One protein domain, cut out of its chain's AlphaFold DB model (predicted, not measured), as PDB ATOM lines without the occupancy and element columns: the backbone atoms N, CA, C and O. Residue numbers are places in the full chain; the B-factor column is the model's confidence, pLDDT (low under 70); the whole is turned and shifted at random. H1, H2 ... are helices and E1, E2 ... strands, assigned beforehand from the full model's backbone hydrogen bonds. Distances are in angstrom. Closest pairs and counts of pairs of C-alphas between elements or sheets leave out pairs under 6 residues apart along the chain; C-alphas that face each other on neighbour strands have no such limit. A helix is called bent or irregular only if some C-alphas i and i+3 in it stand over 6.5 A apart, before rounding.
ATOM      1  N   TRP A  21      23.142  14.230  11.635       93.62
ATOM      2  CA  TRP A  21      22.158  14.670  12.611       93.62
ATOM      3  C   TRP A  21      22.858  15.434  13.727       93.62
ATOM      4  O   TRP A  21      23.973  15.086  14.124       93.62
ATOM      5  N   ASN A  22      22.206  16.470  14.244       93.19
ATOM      6  CA  ASN A  22      22.691  17.204  15.403       93.19
ATOM      7  C   ASN A  22      21.919  16.763  16.642       93.19
ATOM      8  O   ASN A  22      20.712  16.974  16.750       93.19
ATOM      9  N   ILE A  23      22.636  16.147  17.576       93.38
ATOM     10  CA  ILE A  23      22.098  15.824  18.891       93.38
ATOM     11  C   ILE A  23      22.196  17.079  19.751       93.38
ATOM     12  O   ILE A  23      23.295  17.593  19.982       93.38
ATOM     13  N   GLY A  24      21.043  17.545  20.223       91.31
ATOM     14  CA  GLY A  24      20.897  18.815  20.904       91.31
ATOM     15  C   GLY A  24      21.750  18.988  22.154       91.31
ATOM     16  O   GLY A  24      22.372  18.065  22.698       91.31
ATOM     17  N   THR A  25      21.799  20.236  22.613       92.75
ATOM     18  CA  THR A  25      22.593  20.588  23.788       92.75
ATOM     19  C   THR A  25      22.029  19.953  25.064       92.75
ATOM     20  O   THR A  25      20.863  19.577  25.138       92.75
ATOM     21  N   LYS A  26      22.896  19.804  26.067       92.69
ATOM     22  CA  LYS A  26      22.591  19.180  27.354       92.69
ATOM     23  C   LYS A  26      23.015  20.118  28.469       92.69
ATOM     24  O   LYS A  26      24.111  20.675  28.417       92.69
ATOM     25  N   ASN A  27      22.163  20.252  29.471       94.94
ATOM     26  CA  ASN A  27      22.449  20.941  30.717       94.94
ATOM     27  C   ASN A  27      21.475  20.389  31.749       94.94
ATOM     28  O   ASN A  27      20.292  20.363  31.451       94.94
ATOM     29  N   PHE A  28      21.961  19.937  32.901       95.25
ATOM     30  CA  PHE A  28      21.141  19.378  33.982       95.25
ATOM     31  C   PHE A  28      21.312  20.184  35.274       95.25
ATOM     32  O   PHE A  28      21.344  19.619  36.360       95.25
ATOM     33  N   GLY A  29      21.472  21.505  35.141       93.69
ATOM     34  CA  GLY A  29      21.725  22.429  36.243       93.69
ATOM     35  C   GLY A  29      23.199  22.800  36.408       93.69
ATOM     36  O   GLY A  29      24.020  22.618  35.506       93.69
ATOM     37  N   SER A  30      23.526  23.380  37.561       92.44
ATOM     38  CA  SER A  30      24.872  23.863  37.893       92.44
ATOM     39  C   SER A  30      25.632  22.938  38.841       92.44
ATOM     40  O   SER A  30      26.848  22.802  38.712       92.44
ATOM     41  N   ASN A  31      24.936  22.314  39.796       91.88
ATOM     42  CA  ASN A  31      25.524  21.430  40.797       91.88
ATOM     43  C   ASN A  31      24.457  20.516  41.420       91.88
ATOM     44  O   ASN A  31      23.420  20.991  41.884       91.88
ATOM     45  N   ASN A  32      24.758  19.221  41.530       89.12
ATOM     46  CA  ASN A  32      23.880  18.249  42.181       89.12
ATOM     47  C   ASN A  32      23.827  18.358  43.713       89.12
ATOM     48  O   ASN A  32      22.869  17.881  44.324       89.12
ATOM     49  N   GLY A  33      24.812  18.998  44.354       85.38
ATOM     50  CA  GLY A  33      24.865  19.154  45.812       85.38
ATOM     51  C   GLY A  33      23.647  19.879  46.397       85.38
ATOM     52  O   GLY A  33      23.228  19.580  47.513       85.38
ATOM     53  N   ILE A  34      23.018  20.764  45.616       85.12
ATOM     54  CA  ILE A  34      21.788  21.478  45.999       85.12
ATOM     55  C   ILE A  34      20.620  20.501  46.215       85.12
ATOM     56  O   ILE A  34      19.768  20.737  47.074       85.12
ATOM     57  N   PHE A  35      20.591  19.397  45.464       85.88
ATOM     58  CA  PHE A  35      19.545  18.376  45.553       85.88
ATOM     59  C   PHE A  35      19.879  17.314  46.598       85.88
ATOM     60  O   PHE A  35      18.984  16.877  47.313       85.88
ATOM     61  N   TYR A  36      21.160  16.949  46.737       77.12
ATOM     62  CA  TYR A  36      21.620  15.956  47.717       77.12
ATOM     63  C   TYR A  36      21.358  16.394  49.167       77.12
ATOM     64  O   TYR A  36      20.987  15.584  50.011       77.12
ATOM     65  N   ASN A  37      21.466  17.697  49.446       75.06
ATOM     66  CA  ASN A  37      21.256  18.271  50.778       75.06
ATOM     67  C   ASN A  37      19.777  18.356  51.211       75.06
ATOM     68  O   ASN A  37      19.467  19.031  52.192       75.06
ATOM     69  N   LYS A  38      18.853  17.682  50.511       74.12
ATOM     70  CA  LYS A  38      17.421  17.628  50.853       74.12
ATOM     71  C   LYS A  38      16.949  16.190  51.126       74.12
ATOM     72  O   LYS A  38      16.054  15.717  50.431       74.12
ATOM     73  N   PRO A  39      17.499  15.459  52.114       59.84
ATOM     74  CA  PRO A  39      17.509  13.997  52.056       59.84
ATOM     75  C   PRO A  39      16.159  13.304  52.306       59.84
ATOM     76  O   PRO A  39      16.072  12.111  52.068       59.84
ATOM     77  N   ASN A  40      15.109  14.000  52.766       56.84
ATOM     78  CA  ASN A  40      13.933  13.344  53.370       56.84
ATOM     79  C   ASN A  40      12.567  13.946  52.978       56.84
ATOM     80  O   ASN A  40      11.609  13.874  53.743       56.84
ATOM     81  N   GLY A  41      12.446  14.567  51.802       65.25
ATOM     82  CA  GLY A  41      11.136  14.974  51.285       65.25
ATOM     83  C   GLY A  41      10.482  13.850  50.480       65.25
ATOM     84  O   GLY A  41      11.158  13.244  49.652       65.25
ATOM     85  N   ASN A  42       9.162  13.653  50.609       71.75
ATOM     86  CA  ASN A  42       8.375  12.759  49.730       71.75
ATOM     87  C   ASN A  42       8.592  13.031  48.221       71.75
ATOM     88  O   ASN A  42       8.297  12.185  47.386       71.75
ATOM     89  N   ASN A  43       9.159  14.194  47.885       84.75
ATOM     90  CA  ASN A  43       9.404  14.680  46.530       84.75
ATOM     91  C   ASN A  43      10.899  14.721  46.148       84.75
ATOM     92  O   ASN A  43      11.281  15.454  45.239       84.75
ATOM     93  N   TYR A  44      11.778  13.976  46.832       89.12
ATOM     94  CA  TYR A  44      13.220  13.991  46.537       89.12
ATOM     95  C   TYR A  44      13.528  13.613  45.080       89.12
ATOM     96  O   TYR A  44      14.259  14.323  44.390       89.12
ATOM     97  N   CYS A  45      12.938  12.522  44.593       91.94
ATOM     98  CA  CYS A  45      13.178  12.014  43.241       91.94
ATOM     99  C   CYS A  45      12.420  12.801  42.156       91.94
ATOM    100  O   CYS A  45      12.714  12.643  40.977       91.94
ATOM    101  N   SER A  46      11.459  13.652  42.528       92.50
ATOM    102  CA  SER A  46      10.713  14.515  41.601       92.50
ATOM    103  C   SER A  46      11.293  15.929  41.501       92.50
ATOM    104  O   SER A  46      10.701  16.796  40.860       92.50
ATOM    105  N   GLN A  47      12.464  16.167  42.101       93.06
ATOM    106  CA  GLN A  47      13.156  17.449  42.013       93.06
ATOM    107  C   GLN A  47      13.487  17.822  40.566       93.06
ATOM    108  O   GLN A  47      13.934  17.001  39.755       93.06
ATOM    109  N   ARG A  48      13.306  19.109  40.280       94.75
ATOM    110  CA  ARG A  48      13.610  19.736  39.000       94.75
ATOM    111  C   ARG A  48      14.603  20.870  39.205       94.75
ATOM    112  O   ARG A  48      14.730  21.413  40.303       94.75
ATOM    113  N   THR A  49      15.322  21.207  38.147       95.06
ATOM    114  CA  THR A  49      16.330  22.264  38.145       95.06
ATOM    115  C   THR A  49      16.131  23.201  36.971       95.06
ATOM    116  O   THR A  49      15.645  22.801  35.913       95.06
ATOM    117  N   VAL A  50      16.575  24.440  37.152       95.44
ATOM    118  CA  VAL A  50      16.784  25.376  36.051       95.44
ATOM    119  C   VAL A  50      18.095  25.046  35.346       95.44
ATOM    120  O   VAL A  50      19.054  24.580  35.971       95.44
ATOM    121  N   MET A  51      18.129  25.264  34.037       95.12
ATOM    122  CA  MET A  51      19.363  25.191  33.259       95.12
ATOM    123  C   MET A  51      20.217  26.439  33.489       95.12
ATOM    124  O   MET A  51      19.701  27.498  33.835       95.12
ATOM    125  N   ILE A  52      21.521  26.326  33.239       95.06
ATOM    126  CA  ILE A  52      22.404  27.501  33.181       95.06
ATOM    127  C   ILE A  52      21.946  28.425  32.040       95.06
ATOM    128  O   ILE A  52      21.552  27.955  30.964       95.06
ATOM    129  N   ASP A  53      22.040  29.736  32.262       95.19
ATOM    130  CA  ASP A  53      21.660  30.759  31.292       95.19
ATOM    131  C   ASP A  53      22.268  30.528  29.902       95.19
ATOM    132  O   ASP A  53      23.406  30.086  29.725       95.19
ATOM    133  N   GLY A  54      21.467  30.824  28.877       94.69
ATOM    134  CA  GLY A  54      21.864  30.715  27.474       94.69
ATOM    135  C   GLY A  54      21.685  29.331  26.844       94.69
ATOM    136  O   GLY A  54      21.603  29.251  25.617       94.69
ATOM    137  N   PHE A  55      21.530  28.248  27.618       95.69
ATOM    138  CA  PHE A  55      21.337  26.907  27.041       95.69
ATOM    139  C   PHE A  55      20.022  26.769  26.267       95.69
ATOM    140  O   PHE A  55      20.024  26.194  25.181       95.69
ATOM    141  N   LEU A  56      18.928  27.371  26.748       94.69
ATOM    142  CA  LEU A  56      17.660  27.395  26.009       94.69
ATOM    143  C   LEU A  56      17.751  28.185  24.703       94.69
ATOM    144  O   LEU A  56      17.267  27.733  23.666       94.69
ATOM    145  N   ASN A  57      18.422  29.337  24.729       95.50
ATOM    146  CA  ASN A  57      18.666  30.134  23.525       95.50
ATOM    147  C   ASN A  57      19.508  29.358  22.513       95.50
ATOM    148  O   ASN A  57      19.163  29.307  21.333       95.50
ATOM    149  N   LYS A  58      20.567  28.690  22.980       95.88
ATOM    150  CA  LYS A  58      21.408  27.826  22.152       95.88
ATOM    151  C   LYS A  58      20.615  26.659  21.564       95.88
ATOM    152  O   LYS A  58      20.770  26.377  20.382       95.88
ATOM    153  N   ASN A  59      19.753  26.019  22.355       96.31
ATOM    154  CA  ASN A  59      18.888  24.935  21.894       96.31
ATOM    155  C   ASN A  59      17.969  25.399  20.758       96.31
ATOM    156  O   ASN A  59      17.962  24.794  19.692       96.31
ATOM    157  N   ARG A  60      17.277  26.533  20.945       95.94
ATOM    158  CA  ARG A  60      16.418  27.139  19.913       95.94
ATOM    159  C   ARG A  60      17.197  27.522  18.657       95.94
ATOM    160  O   ARG A  60      16.729  27.282  17.548       95.94
ATOM    161  N   HIS A  61      18.388  28.095  18.821       96.00
ATOM    162  CA  HIS A  61      19.254  28.451  17.701       96.00
ATOM    163  C   HIS A  61      19.662  27.216  16.885       96.00
ATOM    164  O   HIS A  61      19.523  27.217  15.664       96.00
ATOM    165  N   LEU A  62      20.104  26.146  17.555       94.44
ATOM    166  CA  LEU A  62      20.489  24.894  16.901       94.44
ATOM    167  C   LEU A  62      19.294  24.199  16.242       94.44
ATOM    168  O   LEU A  62      19.414  23.779  15.093       94.44
ATOM    169  N   ALA A  63      18.137  24.151  16.908       95.31
ATOM    170  CA  ALA A  63      16.898  23.635  16.331       95.31
ATOM    171  C   ALA A  63      16.517  24.393  15.050       95.31
ATOM    172  O   ALA A  63      16.204  23.789  14.027       95.31
ATOM    173  N   ASN A  64      16.623  25.724  15.059       94.94
ATOM    174  CA  ASN A  64      16.357  26.530  13.872       94.94
ATOM    175  C   ASN A  64      17.393  26.312  12.755       94.94
ATOM    176  O   ASN A  64      17.034  26.361  11.581       94.94
ATOM    177  N   GLN A  65      18.659  26.080  13.103       92.06
ATOM    178  CA  GLN A  65      19.733  25.838  12.140       92.06
ATOM    179  C   GLN A  65      19.628  24.456  11.475       92.06
ATOM    180  O   GLN A  65      19.893  24.340  10.282       92.06
ATOM    181  N   TRP A  66      19.282  23.420  12.242       92.44
ATOM    182  CA  TRP A  66      19.312  22.020  11.801       92.44
ATOM    183  C   TRP A  66      17.942  21.452  11.420       92.44
ATOM    184  O   TRP A  66      17.895  20.399  10.789       92.44
ATOM    185  N   LYS A  67      16.851  22.159  11.742       93.00
ATOM    186  CA  LYS A  67      15.477  21.839  11.329       93.00
ATOM    187  C   LYS A  67      15.094  20.393  11.669       93.00
ATOM    188  O   LYS A  67      15.210  19.984  12.819       93.00
ATOM    189  N   ASP A  68      14.652  19.633  10.675       92.94
ATOM    190  CA  ASP A  68      14.247  18.229  10.743       92.94
ATOM    191  C   ASP A  68      15.385  17.280  11.146       92.94
ATOM    192  O   ASP A  68      15.125  16.147  11.536       92.94
ATOM    193  N   ARG A  69      16.643  17.740  11.110       93.25
ATOM    194  CA  ARG A  69      17.837  16.966  11.494       93.25
ATOM    195  C   ARG A  69      18.363  17.301  12.888       93.25
ATOM    196  O   ARG A  69      19.513  16.981  13.214       93.25
ATOM    197  N   TYR A  70      17.550  17.969  13.702       94.88
ATOM    198  CA  TYR A  70      17.851  18.286  15.093       94.88
ATOM    199  C   TYR A  70      17.110  17.353  16.050       94.88
ATOM    200  O   TYR A  70      15.891  17.235  15.994       94.88
ATOM    201  N   ILE A  71      17.841  16.738  16.978       95.19
ATOM    202  CA  ILE A  71      17.256  15.934  18.056       95.19
ATOM    203  C   ILE A  71      17.220  16.789  19.322       95.19
ATOM    204  O   ILE A  71      18.242  16.986  19.987       95.19
ATOM    205  N   ASP A  72      16.037  17.307  19.650       95.25
ATOM    206  CA  ASP A  72      15.836  18.243  20.758       95.25
ATOM    207  C   ASP A  72      15.744  17.542  22.126       95.25
ATOM    208  O   ASP A  72      14.659  17.265  22.637       95.25
ATOM    209  N   ILE A  73      16.902  17.270  22.741       95.38
ATOM    210  CA  ILE A  73      16.980  16.653  24.078       95.38
ATOM    211  C   ILE A  73      16.320  17.529  25.152       95.38
ATOM    212  O   ILE A  73      15.626  17.014  26.028       95.38
ATOM    213  N   ILE A  74      16.533  18.848  25.121       95.88
ATOM    214  CA  ILE A  74      15.941  19.735  26.130       95.88
ATOM    215  C   ILE A  74      14.421  19.762  25.966       95.88
ATOM    216  O   ILE A  74      13.702  19.640  26.954       95.88
ATOM    217  N   GLY A  75      13.923  19.839  24.733       95.12
ATOM    218  CA  GLY A  75      12.495  19.885  24.425       95.12
ATOM    219  C   GLY A  75      11.709  18.618  24.777       95.12
ATOM    220  O   GLY A  75      10.479  18.664  24.794       95.12
ATOM    221  N   VAL A  76      12.363  17.480  25.048       94.44
ATOM    222  CA  VAL A  76      11.680  16.287  25.597       94.44
ATOM    223  C   VAL A  76      11.681  16.230  27.128       94.44
ATOM    224  O   VAL A  76      10.919  15.456  27.696       94.44
ATOM    225  N   LEU A  77      12.515  17.029  27.796       95.81
ATOM    226  CA  LEU A  77      12.684  17.021  29.256       95.81
ATOM    227  C   LEU A  77      12.044  18.225  29.954       95.81
ATOM    228  O   LEU A  77      11.662  18.136  31.126       95.81
ATOM    229  N   ILE A  78      12.009  19.360  29.258       96.50
ATOM    230  CA  ILE A  78      11.566  20.636  29.803       96.50
ATOM    231  C   ILE A  78      10.053  20.650  30.028       96.50
ATOM    232  O   ILE A  78       9.295  20.090  29.238       96.50
ATOM    233  N   ASP A  79       9.616  21.296  31.104       96.06
ATOM    234  CA  ASP A  79       8.203  21.561  31.376       96.06
ATOM    235  C   ASP A  79       7.808  23.013  31.052       96.06
ATOM    236  O   ASP A  79       8.602  23.810  30.546       96.06
ATOM    237  N   SER A  80       6.557  23.366  31.354       96.12
ATOM    238  CA  SER A  80       6.029  24.726  31.197       96.12
ATOM    239  C   SER A  80       6.725  25.764  32.082       96.12
ATOM    240  O   SER A  80       6.688  26.950  31.762       96.12
ATOM    241  N   GLU A  81       7.373  25.337  33.167       96.56
ATOM    242  CA  GLU A  81       8.127  26.198  34.087       96.56
ATOM    243  C   GLU A  81       9.595  26.370  33.663       96.56
ATOM    244  O   GLU A  81      10.387  26.991  34.368       96.56
ATOM    245  N   GLN A  82       9.974  25.854  32.488       95.50
ATOM    246  CA  GLN A  82      11.341  25.875  31.958       95.50
ATOM    247  C   GLN A  82      12.367  25.157  32.847       95.50
ATOM    248  O   GLN A  82      13.568  25.443  32.799       95.50
ATOM    249  N   THR A  83      11.912  24.178  33.621       96.56
ATOM    250  CA  THR A  83      12.771  23.316  34.432       96.56
ATOM    251  C   THR A  83      12.881  21.932  33.809       96.56
ATOM    252  O   THR A  83      12.082  21.546  32.956       96.56
ATOM    253  N   ILE A  84      13.876  21.161  34.235       96.69
ATOM    254  CA  ILE A  84      14.133  19.786  33.785       96.69
ATOM    255  C   ILE A  84      14.307  18.861  34.993       96.69
ATOM    256  O   ILE A  84      14.744  19.320  36.052       96.69
ATOM    257  N   PRO A  85      13.994  17.562  34.865       96.75
ATOM    258  CA  PRO A  85      14.168  16.622  35.963       96.75
ATOM    259  C   PRO A  85      15.649  16.437  36.318       96.75
ATOM    260  O   PRO A  85      16.519  16.425  35.447       96.75
ATOM    261  N   VAL A  86      15.927  16.257  37.609       96.00
ATOM    262  CA  VAL A  86      17.261  15.885  38.119       96.00
ATOM    263  C   VAL A  86      17.458  14.363  38.065       96.00
ATOM    264  O   VAL A  86      18.554  13.863  37.780       96.00
ATOM    265  N   PHE A  87      16.376  13.618  38.298       95.94
ATOM    266  CA  PHE A  87      16.364  12.162  38.374       95.94
ATOM    267  C   PHE A  87      15.502  11.534  37.274       95.94
ATOM    268  O   PHE A  87      14.569  12.145  36.759       95.94
ATOM    269  N   THR A  88      15.802  10.283  36.935       97.06
ATOM    270  CA  THR A  88      14.899   9.402  36.194       97.06
ATOM    271  C   THR A  88      13.728   8.972  37.089       97.06
ATOM    272  O   THR A  88      13.829   9.088  38.317       97.06
ATOM    273  N   PRO A  89      12.640   8.415  36.521       96.12
ATOM    274  CA  PRO A  89      11.526   7.870  37.304       96.12
ATOM    275  C   PRO A  89      11.946   6.817  38.344       96.12
ATOM    276  O   PRO A  89      11.343   6.717  39.405       96.12
ATOM    277  N   GLU A  90      13.029   6.079  38.091       96.19
ATOM    278  CA  GLU A  90      13.621   5.092  39.010       96.19
ATOM    279  C   GLU A  90      14.566   5.720  40.057       96.19
ATOM    280  O   GLU A  90      15.399   5.034  40.657       96.19
ATOM    281  N   CYS A  91      14.473   7.037  40.254       94.12
ATOM    282  CA  CYS A  91      15.268   7.820  41.194       94.12
ATOM    283  C   CYS A  91      16.790   7.682  40.996       94.12
ATOM    284  O   CYS A  91      17.569   7.570  41.946       94.12
ATOM    285  N   LYS A  92      17.248   7.675  39.738       95.56
ATOM    286  CA  LYS A  92      18.679   7.725  39.393       95.56
ATOM    287  C   LYS A  92      19.017   9.078  38.794       95.56
ATOM    288  O   LYS A  92      18.237   9.600  38.014       95.56
ATOM    289  N   PHE A  93      20.180   9.643  39.108       95.62
ATOM    290  CA  PHE A  93      20.600  10.899  38.480       95.62
ATOM    291  C   PHE A  93      20.644  10.763  36.960       95.62
ATOM    292  O   PHE A  93      21.261   9.829  36.440       95.62
ATOM    293  N   ILE A  94      20.064  11.732  36.255       97.62
ATOM    294  CA  ILE A  94      20.203  11.831  34.798       97.62
ATOM    295  C   ILE A  94      21.648  12.184  34.436       97.62
ATOM    296  O   ILE A  94      22.213  11.628  33.493       97.62
ATOM    297  N   SER A  95      22.273  13.049  35.232       97.12
ATOM    298  CA  SER A  95      23.669  13.454  35.104       97.12
ATOM    299  C   SER A  95      24.278  13.661  36.486       97.12
ATOM    300  O   SER A  95      23.659  14.298  37.332       97.12
ATOM    301  N   GLN A  96      25.482  13.133  36.726       95.19
ATOM    302  CA  GLN A  96      26.192  13.315  38.002       95.19
ATOM    303  C   GLN A  96      26.946  14.649  38.088       95.19
ATOM    304  O   GLN A  96      27.108  15.186  39.180       95.19
ATOM    305  N   ASP A  97      27.365  15.199  36.951       94.56
ATOM    306  CA  ASP A  97      28.143  16.440  36.837       94.56
ATOM    307  C   ASP A  97      27.357  17.578  36.160       94.56
ATOM    308  O   ASP A  97      27.917  18.595  35.754       94.56
ATOM    309  N   CYS A  98      26.047  17.383  36.012       94.69
ATOM    310  CA  CYS A  98      25.110  18.269  35.330       94.69
ATOM    311  C   CYS A  98      25.364  18.473  33.817       94.69
ATOM    312  O   CYS A  98      24.739  19.340  33.198       94.69
ATOM    313  N   ARG A  99      26.254  17.691  33.184       93.19
ATOM    314  CA  ARG A  99      26.623  17.823  31.759       93.19
ATOM    315  C   ARG A  99      26.550  16.502  30.998       93.19
ATOM    316  O   ARG A  99      25.956  16.445  29.917       93.19
ATOM    317  N   HIS A 100      27.155  15.451  31.540       95.88
ATOM    318  CA  HIS A 100      27.243  14.136  30.920       95.88
ATOM    319  C   HIS A 100      26.150  13.217  31.446       95.88
ATOM    320  O   HIS A 100      25.855  13.185  32.641       95.88
ATOM    321  N   LEU A 101      25.542  12.460  30.537       96.81
ATOM    322  CA  LEU A 101      24.502  11.509  30.896       96.81
ATOM    323  C   LEU A 101      25.107  10.328  31.643       96.81
ATOM    324  O   LEU A 101      26.106   9.751  31.218       96.81
ATOM    325  N   THR A 102      24.449   9.928  32.720       98.12
ATOM    326  CA  THR A 102      24.645   8.594  33.278       98.12
ATOM    327  C   THR A 102      23.999   7.558  32.351       98.12
ATOM    328  O   THR A 102      23.150   7.885  31.517       98.12
ATOM    329  N   ARG A 103      24.337   6.274  32.525       98.31
ATOM    330  CA  ARG A 103      23.640   5.176  31.836       98.31
ATOM    331  C   ARG A 103      22.107   5.233  32.004       98.31
ATOM    332  O   ARG A 103      21.426   5.190  30.981       98.31
ATOM    333  N   PRO A 104      21.536   5.336  33.226       98.38
ATOM    334  CA  PRO A 104      20.084   5.442  33.376       98.38
ATOM    335  C   PRO A 104      19.520   6.721  32.745       98.38
ATOM    336  O   PRO A 104      18.477   6.651  32.102       98.38
ATOM    337  N   GLY A 105      20.225   7.855  32.839       98.00
ATOM    338  CA  GLY A 105      19.818   9.101  32.184       98.00
ATOM    339  C   GLY A 105      19.721   8.975  30.662       98.00
ATOM    340  O   GLY A 105      18.737   9.412  30.069       98.00
ATOM    341  N   ALA A 106      20.698   8.318  30.030       97.25
ATOM    342  CA  ALA A 106      20.684   8.065  28.591       97.25
ATOM    343  C   ALA A 106      19.527   7.148  28.166       97.25
ATOM    344  O   ALA A 106      18.840   7.457  27.197       97.25
ATOM    345  N   ILE A 107      19.275   6.062  28.908       98.06
ATOM    346  CA  ILE A 107      18.154   5.145  28.633       98.06
ATOM    347  C   ILE A 107      16.811   5.870  28.768       98.06
ATOM    348  O   ILE A 107      15.941   5.716  27.915       98.06
ATOM    349  N   TYR A 108      16.640   6.669  29.822       97.81
ATOM    350  CA  TYR A 108      15.421   7.443  30.047       97.81
ATOM    351  C   TYR A 108      15.151   8.426  28.901       97.81
ATOM    352  O   TYR A 108      14.063   8.420  28.329       97.81
ATOM    353  N   ILE A 109      16.157   9.214  28.512       96.44
ATOM    354  CA  ILE A 109      16.031  10.183  27.415       96.44
ATOM    355  C   ILE A 109      15.766   9.485  26.077       96.44
ATOM    356  O   ILE A 109      14.943   9.967  25.306       96.44
ATOM    357  N   ALA A 110      16.410   8.346  25.806       95.44
ATOM    358  CA  ALA A 110      16.179   7.591  24.576       95.44
ATOM    359  C   ALA A 110      14.705   7.182  24.431       95.44
ATOM    360  O   ALA A 110      14.123   7.411  23.375       95.44
ATOM    361  N   LYS A 111      14.082   6.685  25.509       96.19
ATOM    362  CA  LYS A 111      12.648   6.348  25.531       96.19
ATOM    363  C   LYS A 111      11.756   7.562  25.255       96.19
ATOM    364  O   LYS A 111      10.783   7.457  24.519       96.19
ATOM    365  N   LEU A 112      12.083   8.727  25.826       95.00
ATOM    366  CA  LEU A 112      11.328   9.961  25.573       95.00
ATOM    367  C   LEU A 112      11.432  10.421  24.114       95.00
ATOM    368  O   LEU A 112      10.449  10.898  23.552       95.00
ATOM    369  N   ILE A 113      12.617  10.292  23.514       93.69
ATOM    370  CA  ILE A 113      12.844  10.627  22.104       93.69
ATOM    371  C   ILE A 113      12.092   9.648  21.204       93.69
ATOM    372  O   ILE A 113      11.385  10.087  20.306       93.69
ATOM    373  N   GLU A 114      12.204   8.346  21.460       92.19
ATOM    374  CA  GLU A 114      11.518   7.299  20.696       92.19
ATOM    375  C   GLU A 114      10.003   7.529  20.665       92.19
ATOM    376  O   GLU A 114       9.412   7.538  19.589       92.19
ATOM    377  N   ASN A 115       9.400   7.853  21.812       86.94
ATOM    378  CA  ASN A 115       7.976   8.180  21.904       86.94
ATOM    379  C   ASN A 115       7.566   9.402  21.064       86.94
ATOM    380  O   ASN A 115       6.415   9.490  20.659       86.94
ATOM    381  N   LYS A 116       8.470  10.359  20.818       81.12
ATOM    382  CA  LYS A 116       8.191  11.511  19.943       81.12
ATOM    383  C   LYS A 116       8.398  11.215  18.459       81.12
ATOM    384  O   LYS A 116       7.940  12.002  17.643       81.12
ATOM    385  N   LEU A 117       9.124  10.153  18.113       76.94
ATOM    386  CA  LEU A 117       9.382   9.762  16.723       76.94
ATOM    387  C   LEU A 117       8.322   8.800  16.173       76.94
ATOM    388  O   LEU A 117       8.218   8.646  14.961       76.94
ATOM    389  N   THR A 118       7.580   8.123  17.051       68.44
ATOM    390  CA  THR A 118       6.516   7.170  16.694       68.44
ATOM    391  C   THR A 118       5.114   7.788  16.663       68.44
ATOM    392  O   THR A 118       4.161   7.086  16.322       68.44
ATOM    393  N   LEU A 119       4.995   9.079  16.994       49.16
ATOM    394  CA  LEU A 119       3.786   9.907  16.895       49.16
ATOM    395  C   LEU A 119       3.847  10.797  15.650       49.16
ATOM    396  O   LEU A 119       2.777  10.997  15.037       49.16
TER     397      LEU A 119
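Overview. This is residues 21 to 119 of the 119 residues of an uncharacterized protein of Sphingobacterium sp. IITKGP-BTPF85 (UniProt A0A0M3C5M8). Short helix H3 sits between two longer helices, with H4 packed on it and H2 near it on its other side; the small antiparallel sheet of E1 and E2 lies beyond H3 toward H1, with E2 next to H3, and H1 lies far out at one end. Under half of the 99 printed residues are in named elements, in order H1 E1 H2 H3 E2 H4, mostly helix. The whole is compact, radius of gyration of the C-alphas 13.7 A, spans 43 by 29 by 24 A.

Arrangement. E1, residues 48 to 50, neighbours E2, residues 83 to 85; N 49 and O 84 are within hydrogen-bond range, 2.9 A. H3, residues 73 to 77, touches residues 109 to 113 of H4, residues 103 to 117; closest C-alphas, Val 76 and Leu 112, 6.3 A. H2, residues 55 to 69, is close to H3 but not clearly touching; closest C-alphas, Asn 59 and Ile 74, 7.3 A. Every O i to N i+4 pair is within hydrogen-bond range in H4, 9 of 11 in H2, 0 of 1 in H3, where 2 of 2 O i to N i+3 pairs are.

Along the chain. H1, residues 33 to 36, begins at C-alpha 33 (24.865, 19.154, 45.812); H4, 21.3 A long, ends at C-alpha 117 (9.382, 9.762, 16.723). H2, 18.8 A, is irregular: C-alphas 65 and 68 are 9.5 A apart.

Size, cuts and confidence. The printed part has no cut. Links H1 to E1 and E2 to H4 are long. Residues 39 to 41 and 118 to 119 have pLDDT under 70.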